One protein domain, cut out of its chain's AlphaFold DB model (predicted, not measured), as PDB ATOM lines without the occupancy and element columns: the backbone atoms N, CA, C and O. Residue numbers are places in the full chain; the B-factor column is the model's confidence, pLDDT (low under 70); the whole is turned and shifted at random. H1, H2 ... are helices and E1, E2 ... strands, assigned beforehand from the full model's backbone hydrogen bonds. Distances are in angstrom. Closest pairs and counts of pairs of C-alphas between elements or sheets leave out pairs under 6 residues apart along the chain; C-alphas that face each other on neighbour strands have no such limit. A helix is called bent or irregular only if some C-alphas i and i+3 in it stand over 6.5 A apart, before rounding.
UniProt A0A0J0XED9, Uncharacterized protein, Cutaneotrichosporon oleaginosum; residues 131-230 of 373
ATOM      1  N   GLY A 131      -5.634   0.470  64.617       61.34
ATOM      2  CA  GLY A 131      -4.934  -0.256  65.667       61.34
ATOM      3  C   GLY A 131      -4.500  -1.638  65.172       61.34
ATOM      4  O   GLY A 131      -5.134  -2.181  64.266       61.34
ATOM      5  N   PRO A 132      -3.479  -2.249  65.795       61.25
ATOM      6  CA  PRO A 132      -2.959  -3.559  65.386       61.25
ATOM      7  C   PRO A 132      -4.016  -4.680  65.372       61.25
ATOM      8  O   PRO A 132      -3.854  -5.665  64.659       61.25
ATOM      9  N   LEU A 133      -5.120  -4.513  66.112       67.94
ATOM     10  CA  LEU A 133      -6.275  -5.418  66.109       67.94
ATOM     11  C   LEU A 133      -7.035  -5.476  64.780       67.94
ATOM     12  O   LEU A 133      -7.602  -6.517  64.470       67.94
ATOM     13  N   PHE A 134      -7.055  -4.390  64.006       70.06
ATOM     14  CA  PHE A 134      -7.823  -4.292  62.758       70.06
ATOM     15  C   PHE A 134      -6.948  -4.059  61.526       70.06
ATOM     16  O   PHE A 134      -7.448  -4.009  60.403       70.06
ATOM     17  N   ASP A 135      -5.633  -3.940  61.713       67.88
ATOM     18  CA  ASP A 135      -4.687  -3.781  60.618       67.88
ATOM     19  C   ASP A 135      -4.468  -5.116  59.902       67.88
ATOM     20  O   ASP A 135      -3.596  -5.893  60.289       67.88
ATOM     21  N   VAL A 136      -5.245  -5.360  58.840       63.47
ATOM     22  CA  VAL A 136      -5.155  -6.540  57.961       63.47
ATOM     23  C   VAL A 136      -3.888  -6.582  57.092       63.47
ATOM     24  O   VAL A 136      -3.585  -7.639  56.540       63.47
ATOM     25  N   SER A 137      -3.105  -5.497  57.020       64.38
ATOM     26  CA  SER A 137      -1.897  -5.418  56.180       64.38
ATOM     27  C   SER A 137      -0.651  -6.070  56.802       64.38
ATOM     28  O   SER A 137       0.286  -6.423  56.087       64.38
ATOM     29  N   GLN A 138      -0.644  -6.282  58.123       64.75
ATOM     30  CA  GLN A 138       0.436  -6.974  58.834       64.75
ATOM     31  C   GLN A 138       0.498  -8.484  58.510       64.75
ATOM     32  O   GLN A 138      -0.527  -9.138  58.307       64.75
ATOM     33  N   SER A 139       1.702  -9.074  58.518       66.12
ATOM     34  CA  SER A 139       1.864 -10.534  58.429       66.12
ATOM     35  C   SER A 139       1.177 -11.231  59.614       66.12
ATOM     36  O   SER A 139       1.150 -10.696  60.722       66.12
ATOM     37  N   ILE A 140       0.647 -12.441  59.416       61.75
ATOM     38  CA  ILE A 140      -0.048 -13.189  60.483       61.75
ATOM     39  C   ILE A 140       0.883 -13.491  61.659       61.75
ATOM     40  O   ILE A 140       0.470 -13.385  62.809       61.75
ATOM     41  N   VAL A 141       2.150 -13.805  61.383       67.12
ATOM     42  CA  VAL A 141       3.150 -14.089  62.418       67.12
ATOM     43  C   VAL A 141       3.429 -12.849  63.265       67.12
ATOM     44  O   VAL A 141       3.457 -12.934  64.492       67.12
ATOM     45  N   ASP A 142       3.624 -11.686  62.642       70.12
ATOM     46  CA  ASP A 142       3.913 -10.462  63.393       70.12
ATOM     47  C   ASP A 142       2.667  -9.921  64.089       70.12
ATOM     48  O   ASP A 142       2.765  -9.445  65.220       70.12
ATOM     49  N   ARG A 143       1.490 -10.082  63.478       68.88
ATOM     50  CA  ARG A 143       0.215  -9.770  64.127       68.88
ATOM     51  C   ARG A 143      -0.006 -10.654  65.349       68.88
ATOM     52  O   ARG A 143      -0.311 -10.127  66.411       68.88
ATOM     53  N   GLY A 144       0.220 -11.963  65.236       68.56
ATOM     54  CA  GLY A 144       0.117 -12.900  66.358       68.56
ATOM     55  C   GLY A 144       1.006 -12.498  67.537       68.56
ATOM     56  O   GLY A 144       0.547 -12.495  68.676       68.56
ATOM     57  N   LYS A 145       2.247 -12.053  67.278       73.31
ATOM     58  CA  LYS A 145       3.143 -11.523  68.326       73.31
ATOM     59  C   LYS A 145       2.590 -10.260  68.984       73.31
ATOM     60  O   LYS A 145       2.649 -10.139  70.206       73.31
ATOM     61  N   VAL A 146       2.071  -9.322  68.187       75.50
ATOM     62  CA  VAL A 146       1.496  -8.077  68.713       75.50
ATOM     63  C   VAL A 146       0.265  -8.388  69.562       75.50
ATOM     64  O   VAL A 146       0.225  -7.980  70.720       75.50
ATOM     65  N   LEU A 147      -0.684  -9.170  69.042       74.94
ATOM     66  CA  LEU A 147      -1.916  -9.544  69.741       74.94
ATOM     67  C   LEU A 147      -1.637 -10.323  71.033       74.94
ATOM     68  O   LEU A 147      -2.246 -10.029  72.060       74.94
ATOM     69  N   ALA A 148      -0.667 -11.242  71.026       73.56
ATOM     70  CA  ALA A 148      -0.249 -11.970  72.225       73.56
ATOM     71  C   ALA A 148       0.319 -11.049  73.320       73.56
ATOM     72  O   ALA A 148       0.207 -11.355  74.503       73.56
ATOM     73  N   SER A 149       0.915  -9.915  72.936       80.19
ATOM     74  CA  SER A 149       1.452  -8.923  73.875       80.19
ATOM     75  C   SER A 149       0.422  -7.900  74.369       80.19
ATOM     76  O   SER A 149       0.707  -7.169  75.318       80.19
ATOM     77  N   MET A 150      -0.765  -7.829  73.751       84.00
ATOM     78  CA  MET A 150      -1.796  -6.867  74.141       84.00
ATOM     79  C   MET A 150      -2.445  -7.266  75.460       84.00
ATOM     80  O   MET A 150      -2.928  -8.393  75.625       84.00
ATOM     81  N   SER A 151      -2.517  -6.313  76.389       88.00
ATOM     82  CA  SER A 151      -3.235  -6.517  77.641       88.00
ATOM     83  C   SER A 151      -4.741  -6.654  77.390       88.00
ATOM     84  O   SER A 151      -5.272  -6.195  76.377       88.00
ATOM     85  N   GLU A 152      -5.449  -7.290  78.323       89.06
ATOM     86  CA  GLU A 152      -6.914  -7.358  78.284       89.06
ATOM     87  C   GLU A 152      -7.543  -5.951  78.212       89.06
ATOM     88  O   GLU A 152      -8.488  -5.713  77.459       89.06
ATOM     89  N   ALA A 153      -6.974  -4.996  78.952       86.88
ATOM     90  CA  ALA A 153      -7.439  -3.617  78.976       86.88
ATOM     91  C   ALA A 153      -7.308  -2.939  77.604       86.88
ATOM     92  O   ALA A 153      -8.255  -2.292  77.158       86.88
ATOM     93  N   ASP A 154      -6.179  -3.125  76.915       86.81
ATOM     94  CA  ASP A 154      -5.959  -2.554  75.578       86.81
ATOM     95  C   ASP A 154      -6.906  -3.163  74.540       86.81
ATOM     96  O   ASP A 154      -7.382  -2.470  73.639       86.81
ATOM     97  N   ILE A 155      -7.224  -4.451  74.685       87.50
ATOM     98  CA  ILE A 155      -8.200  -5.127  73.831       87.50
ATOM     99  C   ILE A 155      -9.583  -4.518  74.005       87.50
ATOM    100  O   ILE A 155     -10.175  -4.070  73.025       87.50
ATOM    101  N   PHE A 156     -10.093  -4.442  75.232       88.88
ATOM    102  CA  PHE A 156     -11.433  -3.903  75.462       88.88
ATOM    103  C   PHE A 156     -11.515  -2.382  75.289       88.88
ATOM    104  O   PHE A 156     -12.604  -1.839  75.104       88.88
ATOM    105  N   ALA A 157     -10.381  -1.677  75.276       86.75
ATOM    106  CA  ALA A 157     -10.328  -0.303  74.790       86.75
ATOM    107  C   ALA A 157     -10.597  -0.215  73.274       86.75
ATOM    108  O   ALA A 157     -11.180   0.765  72.816       86.75
ATOM    109  N   ALA A 158     -10.207  -1.234  72.503       82.38
ATOM    110  CA  ALA A 158     -10.366  -1.271  71.050       82.38
ATOM    111  C   ALA A 158     -11.684  -1.907  70.576       82.38
ATOM    112  O   ALA A 158     -12.258  -1.437  69.592       82.38
ATOM    113  N   VAL A 159     -12.171  -2.958  71.248       83.31
ATOM    114  CA  VAL A 159     -13.407  -3.673  70.856       83.31
ATOM    115  C   VAL A 159     -14.643  -3.273  71.664       83.31
ATOM    116  O   VAL A 159     -15.758  -3.624  71.289       83.31
ATOM    117  N   GLY A 160     -14.472  -2.499  72.738       87.69
ATOM    118  CA  GLY A 160     -15.541  -2.131  73.667       87.69
ATOM    119  C   GLY A 160     -15.606  -3.049  74.892       87.69
ATOM    120  O   GLY A 160     -14.819  -3.979  75.039       87.69
ATOM    121  N   GLN A 161     -16.536  -2.760  75.807       89.94
ATOM    122  CA  GLN A 161     -16.710  -3.530  77.044       89.94
ATOM    123  C   GLN A 161     -17.853  -4.540  76.897       89.94
ATOM    124  O   GLN A 161     -18.953  -4.127  76.523       89.94
ATOM    125  N   PRO A 162     -17.638  -5.826  77.227       88.44
ATOM    126  CA  PRO A 162     -18.689  -6.826  77.138       88.44
ATOM    127  C   PRO A 162     -19.798  -6.585  78.163       88.44
ATOM    128  O   PRO A 162     -19.546  -6.158  79.293       88.44
ATOM    129  N   ASN A 163     -21.033  -6.890  77.762       89.94
ATOM    130  CA  ASN A 163     -22.200  -6.866  78.635       89.94
ATOM    131  C   ASN A 163     -22.274  -8.181  79.427       89.94
ATOM    132  O   ASN A 163     -22.947  -9.124  79.018       89.94
ATOM    133  N   LEU A 164     -21.522  -8.257  80.526       88.31
ATOM    134  CA  LEU A 164     -21.484  -9.443  81.380       88.31
ATOM    135  C   LEU A 164     -22.637  -9.421  82.381       88.31
ATOM    136  O   LEU A 164     -22.818  -8.436  83.104       88.31
ATOM    137  N   VAL A 165     -23.389 -10.515  82.428       85.75
ATOM    138  CA  VAL A 165     -24.561 -10.683  83.292       85.75
ATOM    139  C   VAL A 165     -24.386 -11.950  84.135       85.75
ATOM    140  O   VAL A 165     -23.719 -12.894  83.731       85.75
ATOM    141  N   GLY A 166     -24.980 -11.992  85.326       82.31
ATOM    142  CA  GLY A 166     -24.891 -13.154  86.212       82.31
ATOM    143  C   GLY A 166     -23.806 -13.008  87.274       82.31
ATOM    144  O   GLY A 166     -23.625 -11.929  87.846       82.31
ATOM    145  N   ASP A 167     -23.147 -14.115  87.616       81.19
ATOM    146  CA  ASP A 167     -22.259 -14.154  88.775       81.19
ATOM    147  C   ASP A 167     -20.897 -13.501  88.491       81.19
ATOM    148  O   ASP A 167     -20.059 -14.007  87.736       81.19
ATOM    149  N   SER A 168     -20.666 -12.377  89.175       87.25
ATOM    150  CA  SER A 168     -19.470 -11.545  89.048       87.25
ATOM    151  C   SER A 168     -18.150 -12.269  89.311       87.25
ATOM    152  O   SER A 168     -17.120 -11.820  88.803       87.25
ATOM    153  N   GLN A 169     -18.149 -13.383  90.055       85.62
ATOM    154  CA  GLN A 169     -16.915 -14.132  90.315       85.62
ATOM    155  C   GLN A 169     -16.315 -14.744  89.033       85.62
ATOM    156  O   GLN A 169     -15.104 -14.943  88.961       85.62
ATOM    157  N   TYR A 170     -17.134 -14.954  87.994       83.19
ATOM    158  CA  TYR A 170     -16.703 -15.482  86.693       83.19
ATOM    159  C   TYR A 170     -16.408 -14.400  85.658       83.19
ATOM    160  O   TYR A 170     -15.856 -14.701  84.600       83.19
ATOM    161  N   HIS A 171     -16.727 -13.133  85.943       87.44
ATOM    162  CA  HIS A 171     -16.467 -12.044  85.003       87.44
ATOM    163  C   HIS A 171     -14.989 -11.951  84.594       87.44
ATOM    164  O   HIS A 171     -14.747 -11.787  83.401       87.44
ATOM    165  N   PRO A 172     -13.990 -12.088  85.494       87.44
ATOM    166  CA  PRO A 172     -12.586 -12.087  85.081       87.44
ATOM    167  C   PRO A 172     -12.255 -13.198  84.076       87.44
ATOM    168  O   PRO A 172     -11.597 -12.929  83.079       87.44
ATOM    169  N   LEU A 173     -12.773 -14.413  84.286       82.00
ATOM    170  CA  LEU A 173     -12.540 -15.550  83.388       82.00
ATOM    171  C   LEU A 173     -13.198 -15.336  82.019       82.00
ATOM    172  O   LEU A 173     -12.569 -15.570  80.992       82.00
ATOM    173  N   LEU A 174     -14.436 -14.830  81.987       84.06
ATOM    174  CA  LEU A 174     -15.117 -14.495  80.731       84.06
ATOM    175  C   LEU A 174     -14.403 -13.373  79.975       84.06
ATOM    176  O   LEU A 174     -14.260 -13.441  78.756       84.06
ATOM    177  N   ARG A 175     -13.932 -12.345  80.683       88.00
ATOM    178  CA  ARG A 175     -13.151 -11.253  80.090       88.00
ATOM    179  C   ARG A 175     -11.847 -11.763  79.502       88.00
ATOM    180  O   ARG A 175     -11.524 -11.411  78.370       88.00
ATOM    181  N   GLU A 176     -11.139 -12.619  80.225       85.88
ATOM    182  CA  GLU A 176      -9.910 -13.228  79.738       85.88
ATOM    183  C   GLU A 176     -10.173 -14.101  78.507       85.88
ATOM    184  O   GLU A 176      -9.478 -13.954  77.501       85.88
ATOM    185  N   ALA A 177     -11.219 -14.932  78.533       83.62
ATOM    186  CA  ALA A 177     -11.615 -15.760  77.400       83.62
ATOM    187  C   ALA A 177     -11.975 -14.918  76.166       83.62
ATOM    188  O   ALA A 177     -11.435 -15.159  75.092       83.62
ATOM    189  N   LEU A 178     -12.803 -13.879  76.316       86.75
ATOM    190  CA  LEU A 178     -13.168 -12.962  75.230       86.75
ATOM    191  C   LEU A 178     -11.963 -12.193  74.686       86.75
ATOM    192  O   LEU A 178     -11.831 -12.006  73.473       86.75
ATOM    193  N   ALA A 179     -11.065 -11.755  75.567       87.25
ATOM    194  CA  ALA A 179      -9.830 -11.112  75.157       87.25
ATOM    195  C   ALA A 179      -8.937 -12.098  74.393       87.25
ATOM    196  O   ALA A 179      -8.403 -11.745  73.344       87.25
ATOM    197  N   ASN A 180      -8.828 -13.349  74.846       83.25
ATOM    198  CA  ASN A 180      -8.105 -14.398  74.132       83.25
ATOM    199  C   ASN A 180      -8.740 -14.685  72.771       83.25
ATOM    200  O   ASN A 180      -8.014 -14.686  71.783       83.25
ATOM    201  N   THR A 181     -10.068 -14.797  72.680       83.88
ATOM    202  CA  THR A 181     -10.786 -14.929  71.404       83.88
ATOM    203  C   THR A 181     -10.501 -13.751  70.475       83.88
ATOM    204  O   THR A 181     -10.200 -13.954  69.303       83.88
ATOM    205  N   THR A 182     -10.496 -12.521  70.991       84.25
ATOM    206  CA  THR A 182     -10.139 -11.319  70.215       84.25
ATOM    207  C   THR A 182      -8.714 -11.413  69.653       84.25
ATOM    208  O   THR A 182      -8.466 -11.019  68.513       84.25
ATOM    209  N   ARG A 183      -7.768 -11.970  70.422       82.00
ATOM    210  CA  ARG A 183      -6.376 -12.175  69.981       82.00
ATOM    211  C   ARG A 183      -6.240 -13.243  68.900       82.00
ATOM    212  O   ARG A 183      -5.201 -13.263  68.243       82.00
ATOM    213  N   LEU A 184      -7.243 -14.107  68.708       77.00
ATOM    214  CA  LEU A 184      -7.175 -15.164  67.701       77.00
ATOM    215  C   LEU A 184      -7.071 -14.550  66.305       77.00
ATOM    216  O   LEU A 184      -6.150 -14.879  65.579       77.00
ATOM    217  N   SER A 185      -7.912 -13.596  65.899       73.44
ATOM    218  CA  SER A 185      -7.676 -12.908  64.618       73.44
ATOM    219  C   SER A 185      -8.367 -11.554  64.518       73.44
ATOM    220  O   SER A 185      -9.248 -11.241  65.310       73.44
ATOM    221  N   VAL A 186      -8.022 -10.772  63.485       71.94
ATOM    222  CA  VAL A 186      -8.715  -9.510  63.154       71.94
ATOM    223  C   VAL A 186     -10.222  -9.715  63.018       71.94
ATOM    224  O   VAL A 186     -11.010  -8.890  63.472       71.94
ATOM    225  N   MET A 187     -10.630 -10.837  62.421       71.81
ATOM    226  CA  MET A 187     -12.045 -11.154  62.262       71.81
ATOM    227  C   MET A 187     -12.714 -11.439  63.598       71.81
ATOM    228  O   MET A 187     -13.766 -10.866  63.863       71.81
ATOM    229  N   HIS A 188     -12.068 -12.219  64.468       77.62
ATOM    230  CA  HIS A 188     -12.567 -12.447  65.822       77.62
ATOM    231  C   HIS A 188     -12.654 -11.133  66.595       77.62
ATOM    232  O   HIS A 188     -13.651 -10.887  67.261       77.62
ATOM    233  N   ALA A 189     -11.664 -10.248  66.459       78.62
ATOM    234  CA  ALA A 189     -11.701  -8.932  67.079       78.62
ATOM    235  C   ALA A 189     -12.878  -8.081  66.583       78.62
ATOM    236  O   ALA A 189     -13.564  -7.449  67.387       78.62
ATOM    237  N   GLN A 190     -13.140  -8.084  65.275       78.44
ATOM    238  CA  GLN A 190     -14.277  -7.372  64.691       78.44
ATOM    239  C   GLN A 190     -15.608  -7.985  65.131       78.44
ATOM    240  O   GLN A 190     -16.533  -7.253  65.449       78.44
ATOM    241  N   GLN A 191     -15.695  -9.307  65.216       78.62
ATOM    242  CA  GLN A 191     -16.910 -10.011  65.617       78.62
ATOM    243  C   GLN A 191     -17.191  -9.867  67.111       78.62
ATOM    244  O   GLN A 191     -18.324  -9.595  67.482       78.62
ATOM    245  N   VAL A 192     -16.173  -9.945  67.971       82.56
ATOM    246  CA  VAL A 192     -16.306  -9.610  69.396       82.56
ATOM    247  C   VAL A 192     -16.756  -8.158  69.542       82.56
ATOM    248  O   VAL A 192     -17.688  -7.887  70.294       82.56
ATOM    249  N   ARG A 193     -16.168  -7.226  68.780       83.69
ATOM    250  CA  ARG A 193     -16.621  -5.829  68.742       83.69
ATOM    251  C   ARG A 193     -18.080  -5.706  68.302       83.69
ATOM    252  O   ARG A 193     -18.811  -4.913  68.888       83.69
ATOM    253  N   ASP A 194     -18.496  -6.454  67.288       82.06
ATOM    254  CA  ASP A 194     -19.864  -6.428  66.778       82.06
ATOM    255  C   ASP A 194     -20.846  -6.988  67.818       82.06
ATOM    256  O   ASP A 194     -21.804  -6.302  68.156       82.06
ATOM    257  N   VAL A 195     -20.557  -8.148  68.419       81.38
ATOM    258  CA  VAL A 195     -21.343  -8.761  69.510       81.38
ATOM    259  C   VAL A 195     -21.483  -7.804  70.696       81.38
ATOM    260  O   VAL A 195     -22.588  -7.585  71.203       81.38
ATOM    261  N   ILE A 196     -20.385  -7.156  71.096       81.00
ATOM    262  CA  ILE A 196     -20.387  -6.109  72.126       81.00
ATOM    263  C   ILE A 196     -21.238  -4.909  71.687       81.00
ATOM    264  O   ILE A 196     -22.032  -4.388  72.472       81.00
ATOM    265  N   GLY A 197     -21.102  -4.475  70.434       77.38
ATOM    266  CA  GLY A 197     -21.862  -3.370  69.853       77.38
ATOM    267  C   GLY A 197     -23.366  -3.641  69.786       77.38
ATOM    268  O   GLY A 197     -24.161  -2.728  70.024       77.38
ATOM    269  N   TRP A 198     -23.758  -4.891  69.536       80.00
ATOM    270  CA  TRP A 198     -25.141  -5.372  69.593       80.00
ATOM    271  C   TRP A 198     -25.662  -5.519  71.025       80.00
ATOM    272  O   TRP A 198     -26.867  -5.671  71.217       80.00
ATOM    273  N   LYS A 199     -24.782  -5.408  72.029       81.69
ATOM    274  CA  LYS A 199     -25.087  -5.549  73.461       81.69
ATOM    275  C   LYS A 199     -25.628  -6.928  73.838       81.69
ATOM    276  O   LYS A 199     -26.368  -7.035  74.819       81.69
ATOM    277  N   VAL A 200     -25.231  -7.957  73.092       77.50
ATOM    278  CA  VAL A 200     -25.538  -9.358  73.406       77.50
ATOM    279  C   VAL A 200     -25.082  -9.644  74.841       77.50
ATOM    280  O   VAL A 200     -23.905  -9.422  75.151       77.50
ATOM    281  N   PRO A 201     -25.987 -10.061  75.745       84.25
ATOM    282  CA  PRO A 201     -25.598 -10.441  77.090       84.25
ATOM    283  C   PRO A 201     -24.726 -11.697  77.044       84.25
ATOM    284  O   PRO A 201     -24.967 -12.605  76.247       84.25
ATOM    285  N   ILE A 202     -23.703 -11.725  77.894       81.88
ATOM    286  CA  ILE A 202     -22.848 -12.892  78.095       81.88
ATOM    287  C   ILE A 202     -22.996 -13.297  79.551       81.88
ATOM    288  O   ILE A 202     -22.530 -12.573  80.439       81.88
ATOM    289  N   SER A 203     -23.679 -14.409  79.794       81.38
ATOM    290  CA  SER A 203     -24.081 -14.794  81.140       81.38
ATOM    291  C   SER A 203     -23.479 -16.088  81.635       81.38
ATOM    292  O   SER A 203     -22.996 -16.923  80.873       81.38
ATOM    293  N   THR A 204     -23.502 -16.228  82.960       74.88
ATOM    294  CA  THR A 204     -23.142 -17.456  83.658       74.88
ATOM    295  C   THR A 204     -24.347 -18.025  84.386       74.88
ATOM    296  O   THR A 204     -25.049 -17.310  85.103       74.88
ATOM    297  N   VAL A 205     -24.586 -19.328  84.226       73.12
ATOM    298  CA  VAL A 205     -25.670 -20.039  84.923       73.12
ATOM    299  C   VAL A 205     -25.139 -21.281  85.638       73.12
ATOM    300  O   VAL A 205     -24.141 -21.876  85.225       73.12
ATOM    301  N   THR A 206     -25.773 -21.643  86.754       61.22
ATOM    302  CA  THR A 206     -25.372 -22.773  87.610       61.22
ATOM    303  C   THR A 206     -25.953 -24.116  87.169       61.22
ATOM    304  O   THR A 206     -25.323 -25.137  87.422       61.22
ATOM    305  N   ASP A 207     -27.111 -24.132  86.492       58.28
ATOM    306  CA  ASP A 207     -27.961 -25.336  86.389       58.28
ATOM    307  C   ASP A 207     -28.351 -25.765  84.959       58.28
ATOM    308  O   ASP A 207     -29.314 -26.510  84.777       58.28
ATOM    309  N   ALA A 208     -27.632 -25.326  83.922       51.25
ATOM    310  CA  ALA A 208     -27.872 -25.801  82.553       51.25
ATOM    311  C   ALA A 208     -26.885 -26.914  82.134       51.25
ATOM    312  O   ALA A 208     -25.847 -27.115  82.764       51.25
ATOM    313  N   SER A 209     -27.241 -27.685  81.099       50.22
ATOM    314  CA  SER A 209     -26.508 -28.880  80.639       50.22
ATOM    315  C   SER A 209     -25.509 -28.635  79.500       50.22
ATOM    316  O   SER A 209     -24.731 -29.537  79.192       50.22
ATOM    317  N   ALA A 210     -25.503 -27.443  78.894       54.59
ATOM    318  CA  ALA A 210     -24.497 -27.002  77.924       54.59
ATOM    319  C   ALA A 210     -24.321 -25.468  77.951       54.59
ATOM    320  O   ALA A 210     -25.174 -24.765  78.497       54.59
ATOM    321  N   SER A 211     -23.227 -24.954  77.375       56.50
ATOM    322  CA  SER A 211     -23.193 -23.577  76.877       56.50
ATOM    323  C   SER A 211     -24.182 -23.470  75.725       56.50
ATOM    324  O   SER A 211     -24.342 -24.421  74.960       56.50
ATOM    325  N   VAL A 212     -24.934 -22.375  75.686       68.81
ATOM    326  CA  VAL A 212     -26.006 -22.209  74.707       68.81
ATOM    327  C   VAL A 212     -26.097 -20.745  74.324       68.81
ATOM    328  O   VAL A 212     -26.257 -19.877  75.185       68.81
ATOM    329  N   TYR A 213     -26.091 -20.470  73.026       65.75
ATOM    330  CA  TYR A 213     -26.693 -19.251  72.510       65.75
ATOM    331  C   TYR A 213     -28.214 -19.416  72.414       65.75
ATOM    332  O   TYR A 213     -28.714 -20.245  71.651       65.75
ATOM    333  N   SER A 214     -28.966 -18.645  73.197       65.69
ATOM    334  CA  SER A 214     -30.429 -18.717  73.226       65.69
ATOM    335  C   SER A 214     -31.035 -17.329  73.350       65.69
ATOM    336  O   SER A 214     -30.584 -16.519  74.153       65.69
ATOM    337  N   ALA A 215     -32.071 -17.055  72.555       66.69
ATOM    338  CA  ALA A 215     -32.859 -15.821  72.614       66.69
ATOM    339  C   ALA A 215     -32.031 -14.514  72.584       66.69
ATOM    340  O   ALA A 215     -32.391 -13.535  73.238       66.69
ATOM    341  N   GLY A 216     -30.936 -14.479  71.816       74.00
ATOM    342  CA  GLY A 216     -30.086 -13.291  71.708       74.00
ATOM    343  C   GLY A 216     -29.016 -13.163  72.796       74.00
ATOM    344  O   GLY A 216     -28.385 -12.112  72.899       74.00
ATOM    345  N   GLU A 217     -28.813 -14.198  73.611       79.75
ATOM    346  CA  GLU A 217     -27.879 -14.223  74.737       79.75
ATOM    347  C   GLU A 217     -26.894 -15.390  74.610       79.75
ATOM    348  O   GLU A 217     -27.279 -16.505  74.261       79.75
ATOM    349  N   VAL A 218     -25.619 -15.128  74.909       81.88
ATOM    350  CA  VAL A 218     -24.575 -16.156  74.996       81.88
ATOM    351  C   VAL A 218     -24.476 -16.614  76.447       81.88
ATOM    352  O   VAL A 218     -24.028 -15.860  77.310       81.88
ATOM    353  N   VAL A 219     -24.871 -17.853  76.722       81.50
ATOM    354  CA  VAL A 219     -24.887 -18.407  78.077       81.50
ATOM    355  C   VAL A 219     -23.762 -19.422  78.236       81.50
ATOM    356  O   VAL A 219     -23.701 -20.423  77.523       81.50
ATOM    357  N   PHE A 220     -22.899 -19.208  79.226       77.94
ATOM    358  CA  PHE A 220     -21.871 -20.161  79.630       77.94
ATOM    359  C   PHE A 220     -22.233 -20.831  80.958       77.94
ATOM    360  O   PHE A 220     -22.700 -20.197  81.907       77.94
ATOM    361  N   LEU A 221     -21.978 -22.134  81.067       73.06
ATOM    362  CA  LEU A 221     -22.132 -22.838  82.339       73.06
ATOM    363  C   LEU A 221     -20.974 -22.553  83.279       73.06
ATOM    364  O   LEU A 221     -19.822 -22.527  82.851       73.06
ATOM    365  N   HIS A 222     -21.267 -22.519  84.576       71.94
ATOM    366  CA  HIS A 222     -20.249 -22.550  85.630       71.94
ATOM    367  C   HIS A 222     -19.189 -23.640  85.410       71.94
ATOM    368  O   HIS A 222     -17.995 -23.352  85.357       71.94
ATOM    369  N   SER A 223     -19.635 -24.889  85.243       66.94
ATOM    370  CA  SER A 223     -18.758 -26.055  85.072       66.94
ATOM    371  C   SER A 223     -17.915 -25.983  83.800       66.94
ATOM    372  O   SER A 223     -16.803 -26.513  83.754       66.94
ATOM    373  N   MET A 224     -18.431 -25.308  82.774       66.38
ATOM    374  CA  MET A 224     -17.692 -25.090  81.545       66.38
ATOM    375  C   MET A 224     -16.661 -23.997  81.757       66.38
ATOM    376  O   MET A 224     -15.507 -24.252  81.447       66.38
ATOM    377  N   ILE A 225     -16.990 -22.830  82.313       66.56
ATOM    378  CA  ILE A 225     -16.058 -21.685  82.389       66.56
ATOM    379  C   ILE A 225     -14.718 -22.049  83.043       66.56
ATOM    380  O   ILE A 225     -13.675 -21.597  82.582       66.56
ATOM    381  N   GLU A 226     -14.721 -22.915  84.057       65.12
ATOM    382  CA  GLU A 226     -13.495 -23.364  84.736       65.12
ATOM    383  C   GLU A 226     -12.586 -24.258  83.871       65.12
ATOM    384  O   GLU A 226     -11.397 -24.401  84.153       65.12
ATOM    385  N   THR A 227     -13.133 -24.869  82.819       63.62
ATOM    386  CA  THR A 227     -12.452 -25.852  81.957       63.62
ATOM    387  C   THR A 227     -12.515 -25.509  80.464       63.62
ATOM    388  O   THR A 227     -12.015 -26.265  79.631       63.62
ATOM    389  N   THR A 228     -13.121 -24.372  80.115       66.31
ATOM    390  CA  THR A 228     -13.474 -24.008  78.740       66.31
ATOM    391  C   THR A 228     -12.235 -23.638  77.946       66.31
ATOM    392  O   THR A 228     -11.457 -22.767  78.331       66.31
ATOM    393  N   SER A 229     -12.072 -24.277  76.790       72.31
ATOM    394  CA  SER A 229     -11.094 -23.846  75.801       72.31
ATOM    395  C   SER A 229     -11.580 -22.583  75.087       72.31
ATOM    396  O   SER A 229     -12.771 -22.390  74.857       72.31
ATOM    397  N   GLU A 230     -10.647 -21.737  74.654       76.00
ATOM    398  CA  GLU A 230     -10.945 -20.534  73.854       76.00
ATOM    399  C   GLU A 230     -11.777 -20.851  72.598       76.00
ATOM    400  O   GLU A 230     -12.548 -20.010  72.145       76.00
TER     401      GLU A 230
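AT A GLANCE: This is residues 131 to 230 of the 373 residues of an uncharacterized protein of Cutaneotrichosporon oleaginosum (UniProt A0A0J0XED9). A small twisted sheet of four strands makes one end of this elongated model, and the long helix H3 slants over one face of it, then runs on past the sheet. Beyond the sheet, H2 and H4 pack on the later part of H3, H1 packs on its last residues at the far end, and the short H5 packs on its sheet end. The printed part has 100 residues, with five named helices and four named strands in the order H1 H2 E1 H3 H4 E2 E3 E4 H5; the sheet order E1 E2 E4 E3 is mixed, and so is the class, helices and strands. The whole is compact, with a radius of gyration of the C-alphas of 14.0 A and spans of 44 by 26 by 20 A.

IN THESE COORDINATES: Start in the sheet at C-alpha 201, (-25.598, -10.441, 77.090), where E2, residues 201 to 205, begins its 12.4 A. Beside it find E1, residues 163 to 165, and E4, residues 217 to 221, 12.8 A long; E3 is residues 212 to 214. H3, residues 168 to 184, covers 24.9 A and is irregular: C-alphas 169 and 172 are 7.1 A apart. Find H1, residues 140 to 149, from (-0.048, -13.189, 60.483) over 14.1 A; H2 is residues 152 to 159, and H4, residues 186 to 197, covers 16.0 A. H5, residues 222 to 225, ends at (-16.058, -21.685, 82.389).

HOW THE PARTS SIT: E2 is parallel to E1, with N 202 and O 163 2.9 A apart, and parallel to E4, with N 220 and O 203 2.8 A apart. The hairpin E3 and E4 is antiparallel, with N 219 and O 212 at 2.9 A. E1, H3, H4 and E2 form a strand-helix-strand unit, two parallel neighbour strands with helices between, its crossover left-handed. H3 is on one face, giving two layers, at a height over the sheet of 9.5 A; it lies over E2, slantwise to the strands at 50 degrees on the local plane, which is fitted to only just enough C-alphas, 6. H3 is the hub, touching four helices. It forms a helical hairpin with H4, opposite ways at a steep tilt of 38 degrees; the closest C-alphas, of Thr 182 and Ala 189, are 4.2 A apart. With residues 183 to 184 alone it touches H1, closest at the C-alphas of Leu 147 and Arg 183, 5.2 A. With residues 175 to 182 alone it touches H2, closest at the C-alphas of Glu 152 and Ala 179, 5.7 A. H5 touches H3, the closest C-alphas, of Leu 173 and Ile 225, being 7.1 A apart, and only grazes the sheet. Every O i to N i+4 pair is within hydrogen-bond range in H1, H2 and H4, and 11 of 13 are in H3; H5 is too short for such a pair.

THE WHOLE: The C-alphas of Ser 137 and Asp 207 are the two farthest apart, 44.6 A. The printed part has no cut and no long link. Mean pLDDT of the printed part is 76.3; look for values under 70 at residues 131 to 133, 135 to 141, 143 to 144, 206 to 215 and 223 to 228.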